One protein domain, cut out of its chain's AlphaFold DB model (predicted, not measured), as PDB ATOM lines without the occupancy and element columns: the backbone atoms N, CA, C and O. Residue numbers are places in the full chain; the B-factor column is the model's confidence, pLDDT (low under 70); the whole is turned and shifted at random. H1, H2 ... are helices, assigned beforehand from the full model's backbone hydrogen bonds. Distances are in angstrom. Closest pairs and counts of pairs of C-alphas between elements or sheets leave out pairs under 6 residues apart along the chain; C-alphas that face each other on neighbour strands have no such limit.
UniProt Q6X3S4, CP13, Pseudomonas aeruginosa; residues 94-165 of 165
ATOM      1  N   ALA A  94      60.323   6.783  48.006       49.41
ATOM      2  CA  ALA A  94      59.919   7.901  47.135       49.41
ATOM      3  C   ALA A  94      58.560   7.712  46.425       49.41
ATOM      4  O   ALA A  94      57.851   8.679  46.163       49.41
ATOM      5  N   THR A  95      58.166   6.477  46.100       49.66
ATOM      6  CA  THR A  95      56.918   6.204  45.359       49.66
ATOM      7  C   THR A  95      55.675   6.204  46.244       49.66
ATOM      8  O   THR A  95      54.593   6.557  45.770       49.66
ATOM      9  N   ASP A  96      55.812   5.828  47.519       54.38
ATOM     10  CA  ASP A  96      54.702   5.872  48.479       54.38
ATOM     11  C   ASP A  96      54.344   7.316  48.864       54.38
ATOM     12  O   ASP A  96      53.165   7.613  49.069       54.38
ATOM     13  N   ASP A  97      55.317   8.228  48.860       58.28
ATOM     14  CA  ASP A  97      55.119   9.640  49.201       58.28
ATOM     15  C   ASP A  97      54.351  10.388  48.095       58.28
ATOM     16  O   ASP A  97      53.319  11.011  48.349       58.28
ATOM     17  N   VAL A  98      54.738  10.186  46.827       54.06
ATOM     18  CA  VAL A  98      54.008  10.713  45.656       54.06
ATOM     19  C   VAL A  98      52.583  10.158  45.588       54.06
ATOM     20  O   VAL A  98      51.631  10.896  45.328       54.06
ATOM     21  N   CYS A  99      52.397   8.861  45.864       56.22
ATOM     22  CA  CYS A  99      51.056   8.281  45.934       56.22
ATOM     23  C   CYS A  99      50.226   8.902  47.065       56.22
ATOM     24  O   CYS A  99      49.028   9.109  46.896       56.22
ATOM     25  N   THR A 100      50.833   9.203  48.210       61.28
ATOM     26  CA  THR A 100      50.143   9.794  49.365       61.28
ATOM     27  C   THR A 100      49.757  11.252  49.115       61.28
ATOM     28  O   THR A 100      48.634  11.656  49.437       61.28
ATOM     29  N   GLN A 101      50.629  12.021  48.463       57.44
ATOM     30  CA  GLN A 101      50.338  13.387  48.044       57.44
ATOM     31  C   GLN A 101      49.198  13.429  47.017       57.44
ATOM     32  O   GLN A 101      48.207  14.125  47.234       57.44
ATOM     33  N   LEU A 102      49.264  12.598  45.970       53.50
ATOM     34  CA  LEU A 102      48.199  12.495  44.967       53.50
ATOM     35  C   LEU A 102      46.860  12.076  45.586       53.50
ATOM     36  O   LEU A 102      45.822  12.635  45.242       53.50
ATOM     37  N   ARG A 103      46.860  11.139  46.545       61.28
ATOM     38  CA  ARG A 103      45.642  10.777  47.296       61.28
ATOM     39  C   ARG A 103      45.053  11.968  48.044       61.28
ATOM     40  O   ARG A 103      43.834  12.108  48.101       61.28
ATOM     41  N   THR A 104      45.901  12.810  48.622       59.59
ATOM     42  CA  THR A 104      45.473  13.969  49.411       59.59
ATOM     43  C   THR A 104      44.913  15.080  48.527       59.59
ATOM     44  O   THR A 104      43.834  15.588  48.813       59.59
ATOM     45  N   GLU A 105      45.578  15.407  47.420       55.22
ATOM     46  CA  GLU A 105      45.094  16.409  46.460       55.22
ATOM     47  C   GLU A 105      43.773  15.982  45.812       55.22
ATOM     48  O   GLU A 105      42.819  16.760  45.759       55.22
ATOM     49  N   VAL A 106      43.670  14.714  45.402       59.00
ATOM     50  CA  VAL A 106      42.427  14.147  44.864       59.00
ATOM     51  C   VAL A 106      41.303  14.195  45.903       59.00
ATOM     52  O   VAL A 106      40.177  14.542  45.553       59.00
ATOM     53  N   ARG A 107      41.593  13.905  47.181       62.44
ATOM     54  CA  ARG A 107      40.616  14.023  48.279       62.44
ATOM     55  C   ARG A 107      40.117  15.462  48.437       62.44
ATOM     56  O   ARG A 107      38.914  15.676  48.540       62.44
ATOM     57  N   MET A 108      41.019  16.444  48.425       55.81
ATOM     58  CA  MET A 108      40.667  17.861  48.578       55.81
ATOM     59  C   MET A 108      39.810  18.378  47.417       55.81
ATOM     60  O   MET A 108      38.775  19.000  47.647       55.81
ATOM     61  N   LEU A 109      40.200  18.082  46.172       53.91
ATOM     62  CA  LEU A 109      39.441  18.484  44.982       53.91
ATOM     63  C   LEU A 109      38.032  17.880  44.967       53.91
ATOM     64  O   LEU A 109      37.082  18.532  44.536       53.91
ATOM     65  N   ARG A 110      37.886  16.647  45.458       58.72
ATOM     66  CA  ARG A 110      36.591  15.970  45.557       58.72
ATOM     67  C   ARG A 110      35.720  16.523  46.665       58.72
ATOM     68  O   ARG A 110      34.555  16.766  46.398       58.72
ATOM     69  N   SER A 111      36.280  16.799  47.843       57.81
ATOM     70  CA  SER A 111      35.544  17.486  48.912       57.81
ATOM     71  C   SER A 111      34.987  18.817  48.407       57.81
ATOM     72  O   SER A 111      33.799  19.073  48.546       57.81
ATOM     73  N   ALA A 112      35.812  19.617  47.723       57.44
ATOM     74  CA  ALA A 112      35.363  20.878  47.136       57.44
ATOM     75  C   ALA A 112      34.274  20.675  46.066       57.44
ATOM     76  O   ALA A 112      33.328  21.456  45.972       57.44
ATOM     77  N   HIS A 113      34.380  19.619  45.255       60.75
ATOM     78  CA  HIS A 113      33.343  19.259  44.290       60.75
ATOM     79  C   HIS A 113      32.038  18.819  44.973       60.75
ATOM     80  O   HIS A 113      30.958  19.201  44.526       60.75
ATOM     81  N   ASP A 114      32.118  18.025  46.038       60.38
ATOM     82  CA  ASP A 114      30.966  17.543  46.795       60.38
ATOM     83  C   ASP A 114      30.249  18.692  47.514       60.38
ATOM     84  O   ASP A 114      29.019  18.761  47.466       60.38
ATOM     85  N   ASP A 115      30.995  19.647  48.074       65.12
ATOM     86  CA  ASP A 115      30.447  20.887  48.634       65.12
ATOM     87  C   ASP A 115      29.687  21.687  47.562       65.12
ATOM     88  O   ASP A 115      28.551  22.114  47.779       65.12
ATOM     89  N   LEU A 116      30.265  21.818  46.361       65.25
ATOM     90  CA  LEU A 116      29.609  22.466  45.220       65.25
ATOM     91  C   LEU A 116      28.362  21.705  44.751       65.25
ATOM     92  O   LEU A 116      27.358  22.325  44.401       65.25
ATOM     93  N   ALA A 117      28.398  20.373  44.726       59.62
ATOM     94  CA  ALA A 117      27.256  19.550  44.342       59.62
ATOM     95  C   ALA A 117      26.112  19.674  45.360       59.62
ATOM     96  O   ALA A 117      24.952  19.824  44.970       59.62
ATOM     97  N   CYS A 118      26.438  19.676  46.655       65.69
ATOM     98  CA  CYS A 118      25.480  19.915  47.730       65.69
ATOM     99  C   CYS A 118      24.881  21.324  47.638       65.69
ATOM    100  O   CYS A 118      23.660  21.463  47.686       65.69
ATOM    101  N   SER A 119      25.715  22.348  47.424       71.25
ATOM    102  CA  SER A 119      25.272  23.733  47.214       71.25
ATOM    103  C   SER A 119      24.315  23.840  46.026       71.25
ATOM    104  O   SER A 119      23.192  24.304  46.198       71.25
ATOM    105  N   ARG A 120      24.670  23.293  44.856       71.75
ATOM    106  CA  ARG A 120      23.791  23.283  43.671       71.75
ATOM    107  C   ARG A 120      22.459  22.586  43.927       71.75
ATOM    108  O   ARG A 120      21.423  23.008  43.418       71.75
ATOM    109  N   GLN A 121      22.475  21.489  44.678       70.69
ATOM    110  CA  GLN A 121      21.261  20.752  45.004       70.69
ATOM    111  C   GLN A 121      20.389  21.506  46.021       70.69
ATOM    112  O   GLN A 121      19.162  21.397  45.941       70.69
ATOM    113  N   SER A 122      20.992  22.270  46.934       73.69
ATOM    114  CA  SER A 122      20.288  23.219  47.802       73.69
ATOM    115  C   SER A 122      19.631  24.313  46.964       73.69
ATOM    116  O   SER A 122      18.410  24.441  46.993       73.69
ATOM    117  N   ASP A 123      20.400  24.986  46.104       77.25
ATOM    118  CA  ASP A 123      19.904  26.048  45.222       77.25
ATOM    119  C   ASP A 123      18.750  25.554  44.343       77.25
ATOM    120  O   ASP A 123      17.729  26.222  44.190       77.25
ATOM    121  N   ARG A 124      18.864  24.332  43.800       78.12
ATOM    122  CA  ARG A 124      17.798  23.711  43.009       78.12
ATOM    123  C   ARG A 124      16.505  23.549  43.807       78.12
ATOM    124  O   ARG A 124      15.430  23.740  43.237       78.12
ATOM    125  N   ARG A 125      16.574  23.163  45.084       80.06
ATOM    126  CA  ARG A 125      15.378  23.015  45.934       80.06
ATOM    127  C   ARG A 125      14.757  24.362  46.244       80.06
ATOM    128  O   ARG A 125      13.559  24.513  46.013       80.06
ATOM    129  N   SER A 126      15.571  25.338  46.625       81.81
ATOM    130  CA  SER A 126      15.097  26.687  46.913       81.81
ATOM    131  C   SER A 126      14.456  27.324  45.673       81.81
ATOM    132  O   SER A 126      13.368  27.887  45.760       81.81
ATOM    133  N   LEU A 127      15.030  27.120  44.479       83.75
ATOM    134  CA  LEU A 127      14.415  27.523  43.208       83.75
ATOM    135  C   LEU A 127      13.081  26.808  42.948       83.75
ATOM    136  O   LEU A 127      12.106  27.446  42.554       83.75
ATOM    137  N   GLN A 128      12.998  25.495  43.175       84.25
ATOM    138  CA  GLN A 128      11.743  24.753  43.014       84.25
ATOM    139  C   GLN A 128      10.663  25.217  43.997       84.25
ATOM    140  O   GLN A 128       9.493  25.317  43.616       84.25
ATOM    141  N   ALA A 129      11.033  25.506  45.245       83.94
ATOM    142  CA  ALA A 129      10.135  26.058  46.248       83.94
ATOM    143  C   ALA A 129       9.635  27.446  45.828       83.94
ATOM    144  O   ALA A 129       8.430  27.701  45.863       83.94
ATOM    145  N   LEU A 130      10.530  28.305  45.339       86.25
ATOM    146  CA  LEU A 130      10.189  29.639  44.856       86.25
ATOM    147  C   LEU A 130       9.229  29.594  43.661       86.25
ATOM    148  O   LEU A 130       8.218  30.292  43.655       86.25
ATOM    149  N   VAL A 131       9.478  28.710  42.687       87.25
ATOM    150  CA  VAL A 131       8.570  28.493  41.549       87.25
ATOM    151  C   VAL A 131       7.189  28.043  42.027       87.25
ATOM    152  O   VAL A 131       6.183  28.564  41.551       87.25
ATOM    153  N   LYS A 132       7.107  27.121  42.995       86.81
ATOM    154  CA  LYS A 132       5.816  26.705  43.572       86.81
ATOM    155  C   LYS A 132       5.080  27.868  44.236       86.81
ATOM    156  O   LYS A 132       3.876  28.002  44.035       86.81
ATOM    157  N   ARG A 133       5.786  28.712  44.993       86.19
ATOM    158  CA  ARG A 133       5.205  29.899  45.644       86.19
ATOM    159  C   ARG A 133       4.705  30.916  44.616       86.19
ATOM    160  O   ARG A 133       3.612  31.444  44.785       86.19
ATOM    161  N   LEU A 134       5.444  31.128  43.524       86.62
ATOM    162  CA  LEU A 134       5.016  31.996  42.422       86.62
ATOM    163  C   LEU A 134       3.766  31.455  41.723       86.62
ATOM    164  O   LEU A 134       2.826  32.207  41.485       86.62
ATOM    165  N   LEU A 135       3.726  30.152  41.434       87.44
ATOM    166  CA  LEU A 135       2.547  29.509  40.845       87.44
ATOM    167  C   LEU A 135       1.328  29.607  41.770       87.44
ATOM    168  O   LEU A 135       0.220  29.850  41.297       87.44
ATOM    169  N   HIS A 136       1.526  29.454  43.081       87.19
ATOM    170  CA  HIS A 136       0.459  29.622  44.063       87.19
ATOM    171  C   HIS A 136      -0.047  31.068  44.109       87.19
ATOM    172  O   HIS A 136      -1.249  31.282  43.990       87.19
ATOM    173  N   ALA A 137       0.857  32.049  44.190       85.94
ATOM    174  CA  ALA A 137       0.499  33.465  44.199       85.94
ATOM    175  C   ALA A 137      -0.228  33.892  42.914       85.94
ATOM    176  O   ALA A 137      -1.177  34.671  42.966       85.94
ATOM    177  N   ALA A 138       0.174  33.336  41.765       87.12
ATOM    178  CA  ALA A 138      -0.523  33.527  40.498       87.12
ATOM    179  C   ALA A 138      -1.950  32.964  40.541       87.12
ATOM    180  O   ALA A 138      -2.884  33.614  40.083       87.12
ATOM    181  N   ALA A 139      -2.127  31.773  41.117       89.75
ATOM    182  CA  ALA A 139      -3.437  31.142  41.249       89.75
ATOM    183  C   ALA A 139      -4.375  31.892  42.215       89.75
ATOM    184  O   ALA A 139      -5.591  31.807  42.063       89.75
ATOM    185  N   THR A 140      -3.828  32.620  43.193       89.56
ATOM    186  CA  THR A 140      -4.591  33.378  44.199       89.56
ATOM    187  C   THR A 140      -4.656  34.884  43.929       89.56
ATOM    188  O   THR A 140      -5.086  35.627  44.807       89.56
ATOM    189  N   ASP A 141      -4.215  35.341  42.751       85.19
ATOM    190  CA  ASP A 141      -4.130  36.762  42.363       85.19
ATOM    191  C   ASP A 141      -3.371  37.650  43.377       85.19
ATOM    192  O   ASP A 141      -3.635  38.840  43.542       85.19
ATOM    193  N   SER A 142      -2.400  37.061  44.079       85.38
ATOM    194  CA  SER A 142      -1.568  37.726  45.090       85.38
ATOM    195  C   SER A 142      -0.151  38.012  44.589       85.38
ATOM    196  O   SER A 142       0.766  38.238  45.383       85.38
ATOM    197  N   LEU A 143       0.047  37.989  43.266       83.94
ATOM    198  CA  LEU A 143       1.329  38.331  42.664       83.94
ATOM    199  C   LEU A 143       1.682  39.802  42.929       83.94
ATOM    200  O   LEU A 143       0.818  40.675  42.788       83.94
ATOM    201  N   PRO A 144       2.956  40.091  43.242       85.31
ATOM    202  CA  PRO A 144       3.458  41.456  43.315       85.31
ATOM    203  C   PRO A 144       3.177  42.225  42.021       85.31
ATOM    204  O   PRO A 144       3.383  41.704  40.923       85.31
ATOM    205  N   ARG A 145       2.723  43.474  42.146       86.88
ATOM    206  CA  ARG A 145       2.327  44.324  41.010       86.88
ATOM    207  C   ARG A 145       3.419  45.306  40.595       86.88
ATOM    208  O   ARG A 145       3.314  45.929  39.541       86.88
ATOM    209  N   SER A 146       4.474  45.432  41.398       88.75
ATOM    210  CA  SER A 146       5.645  46.258  41.107       88.75
ATOM    211  C   SER A 146       6.953  45.505  41.352       88.75
ATOM    212  O   SER A 146       6.996  44.503  42.066       88.75
ATOM    213  N   LEU A 147       8.044  46.004  40.766       84.94
ATOM    214  CA  LEU A 147       9.380  45.430  40.944       84.94
ATOM    215  C   LEU A 147       9.842  45.501  42.412       84.94
ATOM    216  O   LEU A 147      10.393  44.531  42.917       84.94
ATOM    217  N   ALA A 148       9.524  46.588  43.120       88.25
ATOM    218  CA  ALA A 148       9.836  46.740  44.543       88.25
ATOM    219  C   ALA A 148       9.055  45.749  45.428       88.25
ATOM    220  O   ALA A 148       9.604  45.164  46.365       88.25
ATOM    221  N   GLU A 149       7.777  45.511  45.115       86.62
ATOM    222  CA  GLU A 149       6.984  44.477  45.790       86.62
ATOM    223  C   GLU A 149       7.525  43.079  45.482       86.62
ATOM    224  O   GLU A 149       7.560  42.234  46.373       86.62
ATOM    225  N   MET A 150       7.980  42.835  44.247       85.88
ATOM    226  CA  MET A 150       8.575  41.559  43.849       85.88
ATOM    227  C   MET A 150       9.881  41.292  44.601       85.88
ATOM    228  O   MET A 150      10.064  40.197  45.121       85.88
ATOM    229  N   GLU A 151      10.766  42.281  44.725       85.88
ATOM    230  CA  GLU A 151      12.002  42.160  45.510       85.88
ATOM    231  C   GLU A 151      11.710  41.864  46.986       85.88
ATOM    232  O   GLU A 151      12.301  40.951  47.563       85.88
ATOM    233  N   THR A 152      10.740  42.570  47.573       84.88
ATOM    234  CA  THR A 152      10.303  42.344  48.961       84.88
ATOM    235  C   THR A 152       9.713  40.940  49.132       84.88
ATOM    236  O   THR A 152      10.028  40.227  50.086       84.88
ATOM    237  N   TRP A 153       8.886  40.505  48.180       84.88
ATOM    238  CA  TRP A 153       8.272  39.182  48.179       84.88
ATOM    239  C   TRP A 153       9.319  38.071  48.039       84.88
ATOM    240  O   TRP A 153       9.254  37.087  48.773       84.88
ATOM    241  N   LEU A 154      10.312  38.232  47.158       83.12
ATOM    242  CA  LEU A 154      11.419  37.284  46.998       83.12
ATOM    243  C   LEU A 154      12.259  37.186  48.278       83.12
ATOM    244  O   LEU A 154      12.575  36.081  48.706       83.12
ATOM    245  N   GLN A 155      12.571  38.309  48.932       82.19
ATOM    246  CA  GLN A 155      13.310  38.308  50.201       82.19
ATOM    247  C   GLN A 155      12.560  37.543  51.302       82.19
ATOM    248  O   GLN A 155      13.149  36.683  51.959       82.19
ATOM    249  N   LEU A 156      11.251  37.777  51.440       80.56
ATOM    250  CA  LEU A 156      10.399  37.084  52.414       80.56
ATOM    251  C   LEU A 156      10.253  35.587  52.115       80.56
ATOM    252  O   LEU A 156      10.207  34.772  53.028       80.56
ATOM    253  N   ASN A 157      10.198  35.212  50.837       74.44
ATOM    254  CA  ASN A 157       9.940  33.832  50.423       74.44
ATOM    255  C   ASN A 157      11.203  33.004  50.143       74.44
ATOM    256  O   ASN A 157      11.098  31.802  49.904       74.44
ATOM    257  N   SER A 158      12.385  33.625  50.171       68.88
ATOM    258  CA  SER A 158      13.680  32.954  49.976       68.88
ATOM    259  C   SER A 158      14.260  32.337  51.254       68.88
ATOM    260  O   SER A 158      15.160  31.509  51.164       68.88
ATOM    261  N   SER A 159      13.760  32.716  52.436       58.66
ATOM    262  CA  SER A 159      14.370  32.397  53.738       58.66
ATOM    263  C   SER A 159      13.654  31.298  54.543       58.66
ATOM    264  O   SER A 159      14.177  30.836  55.553       58.66
ATOM    265  N   GLU A 160      12.503  30.803  54.087       53.38
ATOM    266  CA  GLU A 160      11.726  29.755  54.772       53.38
ATOM    267  C   GLU A 160      12.020  28.339  54.234       53.38
ATOM    268  O   GLU A 160      11.120  27.604  53.822       53.38
ATOM    269  N   GLU A 161      13.291  27.940  54.224       49.19
ATOM    270  CA  GLU A 161      13.693  26.538  54.025       49.19
ATOM    271  C   GLU A 161      14.596  26.078  55.186       49.19
ATOM    272  O   GLU A 161      15.621  25.434  54.999       49.19
ATOM    273  N   THR A 162      14.231  26.432  56.423       40.81
ATOM    274  CA  THR A 162      14.872  25.909  57.641       40.81
ATOM    275  C   THR A 162      13.843  25.531  58.698       40.81
ATOM    276  O   THR A 162      13.847  26.103  59.775       40.81
ATOM    277  N   THR A 163      12.970  24.572  58.402       38.66
ATOM    278  CA  THR A 163      12.396  23.647  59.397       38.66
ATOM    279  C   THR A 163      11.583  22.595  58.657       38.66
ATOM    280  O   THR A 163      10.441  22.846  58.299       38.66
ATOM    281  N   ASP A 164      12.178  21.430  58.432       30.59
ATOM    282  CA  ASP A 164      11.481  20.161  58.643       30.59
ATOM    283  C   ASP A 164      12.538  19.086  58.937       30.59
ATOM    284  O   ASP A 164      13.514  18.923  58.199       30.59
ATOM    285  N   ALA A 165      12.375  18.464  60.105       32.94
ATOM    286  CA  ALA A 165      13.274  17.506  60.754       32.94
ATOM    287  C   ALA A 165      13.163  16.074  60.190       32.94
ATOM    288  O   ALA A 165      12.087  15.707  59.670       32.94
TER     289      ALA A 165
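This is residues 94 to 165 of the 165 residues of the protein "CP13" of Pseudomonas aeruginosa (UniProt Q6X3S4). One very long helix, H1, makes the long axis, and near its last residues the chain folds back into a short helix, H2, whose residues 157 to 158 come up to the side of H1; a tail, residues 159 to 165, runs on from there. The far part of H1, residues 94 to 121, sticks out as a free arm. The printed part has 72 residues with two named helices, H1 then H2, and no named strand; the class is all helix. It is extended, with a radius of gyration of the C-alphas of 21.2 A, a rod of 70 by 28 by 16 A.

Find C-alpha 94 at (59.919, 7.901, 47.135); from there H1, residues 94 to 139, runs 67.7 A to C-alpha 139 at (-3.437, 31.142, 41.249). After a short link of 7 residues, look for C-alpha 147 at (9.380, 45.430, 40.944), where H2, residues 147 to 158, begins; its first and last C-alphas are 16.0 A apart.

Look at residues 126 to 133 of H1 and residues 157 to 158 of H2: with these parts alone the two helices touch. Their closest C-alphas are those of Leu 130 and Asn 157, 7.0 A apart. The helices run opposite ways at a steep tilt of 57 degrees. In H2 every O i to N i+4 pair is within hydrogen-bond range, and in H1 41 of 42 are.

The two C-alphas farthest apart are those of Ala 94 and Asp 141, at 70.4 A. The printed part has no cut and ends at Ala 165, the chain's last residue. In the B-factor column the mean pLDDT of the printed part is 70.5; look for values under 70 at residues 94 to 118 and 158 to 165.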